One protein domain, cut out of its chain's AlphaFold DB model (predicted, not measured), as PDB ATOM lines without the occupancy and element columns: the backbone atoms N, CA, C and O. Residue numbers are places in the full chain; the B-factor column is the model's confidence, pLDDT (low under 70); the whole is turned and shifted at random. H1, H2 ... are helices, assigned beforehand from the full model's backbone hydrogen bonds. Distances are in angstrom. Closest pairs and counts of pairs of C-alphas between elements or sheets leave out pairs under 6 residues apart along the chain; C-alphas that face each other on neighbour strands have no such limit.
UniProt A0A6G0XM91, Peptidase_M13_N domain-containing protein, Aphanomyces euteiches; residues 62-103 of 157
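AT A GLANCE: This is residues 62 to 103 of the 157 residues of the protein "Peptidase_M13_N domain-containing protein" of Aphanomyces euteiches (UniProt A0A6G0XM91). An open, flat V: the long helix H1 makes one arm, the short helices H2 and H3 follow each other along the second, and H1 and H2 meet in a corner. The 42 printed residues hold three named helices, H1, H2, H3 in chain order, and no named strand: all helix. The whole is only just loose, close to extended, with a radius of gyration of the C-alphas of 13.3 A and spans of 39 by 24 by 11 A.

HOW THE PARTS SIT: H1, residues 62 to 79, touches H2, residues 85 to 93, with its residues 78 to 79 alone; the closest C-alphas, of Leu 78 and Gly 86, are 5.2 A apart. Their lines are about perpendicular, at 76 degrees. H2 and H3, residues 95 to 101, meet only through their link. H1 and H3 are apart. Every O i to N i+4 pair is within hydrogen-bond range in H1, H2 and H3.

IN THESE COORDINATES: H1 runs 26.2 A from C-alpha 62 at (109.952, 143.316, 84.301), H2 12.4 A, and H3 9.8 A to C-alpha 101 at (146.982, 156.177, 84.845).

THE WHOLE: The farthest C-alphas, of Ala 62 and Lys 100, are 39.3 A apart. Residues 62 to 74 and 91 to 103 stand free. Both links are tight. The printed part has no cut, and no printed residue is under 70 in pLDDT.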
ATOM      1  N   ALA A  62     110.128 143.505  82.865       82.06
ATOM      2  CA  ALA A  62     109.952 143.316  84.301       82.06
ATOM      3  C   ALA A  62     111.235 142.824  85.002       82.06
ATOM      4  O   ALA A  62     111.465 143.190  86.154       82.06
ATOM      5  N   LEU A  63     112.068 142.022  84.329       86.81
ATOM      6  CA  LEU A  63     113.334 141.535  84.885       86.81
ATOM      7  C   LEU A  63     114.366 142.656  84.955       86.81
ATOM      8  O   LEU A  63     115.033 142.801  85.969       86.81
ATOM      9  N   SER A  64     114.400 143.520  83.945       88.62
ATOM     10  CA  SER A  64     115.257 144.705  83.910       88.62
ATOM     11  C   SER A  64     114.992 145.629  85.103       88.62
ATOM     12  O   SER A  64     115.922 146.145  85.717       88.62
ATOM     13  N   LEU A  65     113.720 145.822  85.475       85.31
ATOM     14  CA  LEU A  65     113.358 146.621  86.653       85.31
ATOM     15  C   LEU A  65     113.807 145.960  87.962       85.31
ATOM     16  O   LEU A  65     114.282 146.652  88.862       85.31
ATOM     17  N   LEU A  66     113.682 144.635  88.061       88.38
ATOM     18  CA  LEU A  66     114.166 143.880  89.218       88.38
ATOM     19  C   LEU A  66     115.692 143.928  89.325       88.38
ATOM     20  O   LEU A  66     116.215 144.089  90.425       88.38
ATOM     21  N   ASP A  67     116.401 143.842  88.200       92.81
ATOM     22  CA  ASP A  67     117.857 143.951  88.147       92.81
ATOM     23  C   ASP A  67     118.325 145.339  88.600       92.81
ATOM     24  O   ASP A  67     119.265 145.438  89.387       92.81
ATOM     25  N   LEU A  68     117.634 146.410  88.192       90.62
ATOM     26  CA  LEU A  68     117.917 147.774  88.656       90.62
ATOM     27  C   LEU A  68     117.676 147.936  90.166       90.62
ATOM     28  O   LEU A  68     118.484 148.556  90.864       90.62
ATOM     29  N   GLU A  69     116.586 147.373  90.694       91.25
ATOM     30  CA  GLU A  69     116.312 147.392  92.135       91.25
ATOM     31  C   GLU A  69     117.384 146.612  92.912       91.25
ATOM     32  O   GLU A  69     117.928 147.111  93.903       91.25
ATOM     33  N   ALA A  70     117.750 145.425  92.426       95.38
ATOM     34  CA  ALA A  70     118.814 144.612  93.000       95.38
ATOM     35  C   ALA A  70     120.168 145.334  92.950       95.38
ATOM     36  O   ALA A  70     120.886 145.346  93.951       95.38
ATOM     37  N   GLN A  71     120.496 145.990  91.835       93.88
ATOM     38  CA  GLN A  71     121.719 146.772  91.689       93.88
ATOM     39  C   GLN A  71     121.782 147.905  92.718       93.88
ATOM     40  O   GLN A  71     122.813 148.063  93.367       93.88
ATOM     41  N   SER A  72     120.683 148.631  92.955       92.81
ATOM     42  CA  SER A  72     120.648 149.686  93.981       92.81
ATOM     43  C   SER A  72     120.922 149.148  95.391       92.81
ATOM     44  O   SER A  72     121.564 149.810  96.212       92.81
ATOM     45  N   VAL A  73     120.446 147.939  95.702       93.19
ATOM     46  CA  VAL A  73     120.754 147.274  96.977       93.19
ATOM     47  C   VAL A  73     122.224 146.856  97.029       93.19
ATOM     48  O   VAL A  73     122.883 147.086  98.042       93.19
ATOM     49  N   ILE A  74     122.746 146.276  95.947       91.88
ATOM     50  CA  ILE A  74     124.148 145.864  95.837       91.88
ATOM     51  C   ILE A  74     125.075 147.070  96.008       91.88
ATOM     52  O   ILE A  74     126.002 146.988  96.802       91.88
ATOM     53  N   GLU A  75     124.812 148.197  95.348       90.19
ATOM     54  CA  GLU A  75     125.611 149.422  95.474       90.19
ATOM     55  C   GLU A  75     125.723 149.878  96.933       90.19
ATOM     56  O   GLU A  75     126.831 150.085  97.423       90.19
ATOM     57  N   LYS A  76     124.615 149.894  97.685       88.56
ATOM     58  CA  LYS A  76     124.631 150.216  99.126       88.56
ATOM     59  C   LYS A  76     125.488 149.243  99.943       88.56
ATOM     60  O   LYS A  76     126.134 149.644 100.910       88.56
ATOM     61  N   ILE A  77     125.491 147.960  99.578       88.31
ATOM     62  CA  ILE A  77     126.349 146.951 100.214       88.31
ATOM     63  C   ILE A  77     127.817 147.195  99.843       88.31
ATOM     64  O   ILE A  77     128.684 147.101 100.705       88.31
ATOM     65  N   LEU A  78     128.121 147.533  98.592       89.56
ATOM     66  CA  LEU A  78     129.486 147.787  98.124       89.56
ATOM     67  C   LEU A  78     130.082 149.083  98.696       89.56
ATOM     68  O   LEU A  78     131.293 149.163  98.911       89.56
ATOM     69  N   GLU A  79     129.239 150.076  98.976       84.12
ATOM     70  CA  GLU A  79     129.606 151.295  99.703       84.12
ATOM     71  C   GLU A  79     129.925 151.027 101.180       84.12
ATOM     72  O   GLU A  79     130.667 151.791 101.810       84.12
ATOM     73  N   SER A  80     129.417 149.926 101.745       77.50
ATOM     74  CA  SER A  80     129.803 149.489 103.083       77.50
ATOM     75  C   SER A  80     131.279 149.056 103.113       77.50
ATOM     76  O   SER A  80     131.854 148.601 102.123       77.50
ATOM     77  N   ASN A  81     131.949 149.216 104.257       73.25
ATOM     78  CA  ASN A  81     133.391 148.957 104.392       73.25
ATOM     79  C   ASN A  81     133.738 147.458 104.528       73.25
ATOM     80  O   ASN A  81     134.611 147.091 105.317       73.25
ATOM     81  N   GLU A  82     133.084 146.592 103.753       81.75
ATOM     82  CA  GLU A  82     133.386 145.162 103.732       81.75
ATOM     83  C   GLU A  82     134.797 144.897 103.164       81.75
ATOM     84  O   GLU A  82     135.150 145.412 102.088       81.75
ATOM     85  N   PRO A  83     135.644 144.104 103.851       81.25
ATOM     86  CA  PRO A  83     137.015 143.863 103.418       81.25
ATOM     87  C   PRO A  83     137.099 143.251 102.012       81.25
ATOM     88  O   PRO A  83     136.361 142.335 101.658       81.25
ATOM     89  N   LYS A  84     138.071 143.721 101.217       85.88
ATOM     90  CA  LYS A  84     138.327 143.380  99.798       85.88
ATOM     91  C   LYS A  84     137.256 143.844  98.809       85.88
ATOM     92  O   LYS A  84     137.630 144.462  97.820       85.88
ATOM     93  N   ILE A  85     135.975 143.589  99.064       87.94
ATOM     94  CA  ILE A  85     134.892 143.944  98.134       87.94
ATOM     95  C   ILE A  85     134.708 145.465  98.072       87.94
ATOM     96  O   ILE A  85     134.757 146.031  96.983       87.94
ATOM     97  N   GLY A  86     134.623 146.148  99.219       88.62
ATOM     98  CA  GLY A  86     134.512 147.609  99.244       88.62
ATOM     99  C   GLY A  86     135.771 148.304  98.713       88.62
ATOM    100  O   GLY A  86     135.693 149.336  98.055       88.62
ATOM    101  N   ALA A  87     136.955 147.720  98.934       89.50
ATOM    102  CA  ALA A  87     138.204 148.231  98.364       89.50
ATOM    103  C   ALA A  87     138.243 148.083  96.833       89.50
ATOM    104  O   ALA A  87     138.673 149.003  96.141       89.50
ATOM    105  N   TYR A  88     137.772 146.949  96.310       91.62
ATOM    106  CA  TYR A  88     137.661 146.709  94.875       91.62
ATOM    107  C   TYR A  88     136.651 147.660  94.221       91.62
ATOM    108  O   TYR A  88     136.972 148.289  93.217       91.62
ATOM    109  N   PHE A  89     135.476 147.839  94.835       92.69
ATOM    110  CA  PHE A  89     134.474 148.795  94.370       92.69
ATOM    111  C   PHE A  89     135.026 150.226  94.342       92.69
ATOM    112  O   PHE A  89     134.977 150.880  93.308       92.69
ATOM    113  N   LYS A  90     135.661 150.687  95.426       92.06
ATOM    114  CA  LYS A  90     136.288 152.019  95.475       92.06
ATOM    115  C   LYS A  90     137.369 152.205  94.410       92.06
ATOM    116  O   LYS A  90     137.447 153.278  93.829       92.06
ATOM    117  N   ALA A  91     138.168 151.175  94.128       93.12
ATOM    118  CA  ALA A  91     139.152 151.230  93.048       93.12
ATOM    119  C   ALA A  91     138.496 151.367  91.661       93.12
ATOM    120  O   ALA A  91     139.058 152.030  90.795       93.12
ATOM    121  N   CYS A  92     137.318 150.771  91.455       93.69
ATOM    122  CA  CYS A  92     136.534 150.940  90.228       93.69
ATOM    123  C   CYS A  92     135.909 152.341  90.117       93.69
ATOM    124  O   CYS A  92     135.815 152.879  89.019       93.69
ATOM    125  N   MET A  93     135.486 152.927  91.241       94.06
ATOM    126  CA  MET A  93     134.824 154.238  91.277       94.06
ATOM    127  C   MET A  93     135.797 155.430  91.261       94.06
ATOM    128  O   MET A  93     135.369 156.553  91.006       94.06
ATOM    129  N   ASP A  94     137.091 155.221  91.522       96.69
ATOM    130  CA  ASP A  94     138.130 156.263  91.485       96.69
ATOM    131  C   ASP A  94     138.538 156.600  90.039       96.69
ATOM    132  O   ASP A  94     139.609 156.225  89.544       96.69
ATOM    133  N   THR A  95     137.653 157.314  89.343       97.69
ATOM    134  CA  THR A  95     137.862 157.734  87.954       97.69
ATOM    135  C   THR A  95     139.065 158.661  87.796       97.69
ATOM    136  O   THR A  95     139.744 158.593  86.777       97.69
ATOM    137  N   ASP A  96     139.392 159.476  88.801       98.31
ATOM    138  CA  ASP A  96     140.541 160.389  88.747       98.31
ATOM    139  C   ASP A  96     141.862 159.617  88.649       98.31
ATOM    140  O   ASP A  96     142.730 159.937  87.827       98.31
ATOM    141  N   THR A  97     142.019 158.565  89.458       98.06
ATOM    142  CA  THR A  97     143.179 157.676  89.370       98.06
ATOM    143  C   THR A  97     143.199 156.912  88.046       98.06
ATOM    144  O   THR A  97     144.266 156.807  87.432       98.06
ATOM    145  N   VAL A  98     142.050 156.403  87.580       97.62
ATOM    146  CA  VAL A  98     141.943 155.697  86.287       97.62
ATOM    147  C   VAL A  98     142.394 156.593  85.131       97.62
ATOM    148  O   VAL A  98     143.286 156.204  84.372       97.62
ATOM    149  N   GLU A  99     141.867 157.813  85.041       98.00
ATOM    150  CA  GLU A  99     142.218 158.776  83.993       98.00
ATOM    151  C   GLU A  99     143.694 159.181  84.061       98.00
ATOM    152  O   GLU A  99     144.395 159.213  83.046       98.00
ATOM    153  N   LYS A 100     144.221 159.405  85.271       98.38
ATOM    154  CA  LYS A 100     145.640 159.724  85.471       98.38
ATOM    155  C   LYS A 100     146.568 158.596  85.016       98.38
ATOM    156  O   LYS A 100     147.649 158.866  84.487       98.38
ATOM    157  N   LEU A 101     146.197 157.340  85.262       98.06
ATOM    158  CA  LEU A 101     146.982 156.177  84.845       98.06
ATOM    159  C   LEU A 101     146.898 155.945  83.332       98.06
ATOM    160  O   LEU A 101     147.868 155.448  82.741       98.06
ATOM    161  N   GLY A 102     145.767 156.286  82.709       97.12
ATOM    162  CA  GLY A 102     145.507 156.056  81.294       97.12
ATOM    163  C   GLY A 102     145.829 154.613  80.889       97.12
ATOM    164  O   GLY A 102     145.521 153.650  81.585       97.12
ATOM    165  N   VAL A 103     146.541 154.441  79.774       96.50
ATOM    166  CA  VAL A 103     146.908 153.106  79.255       96.50
ATOM    167  C   VAL A 103     148.136 152.479  79.925       96.50
ATOM    168  O   VAL A 103     148.562 151.388  79.533       96.50
TER     169      VAL A 103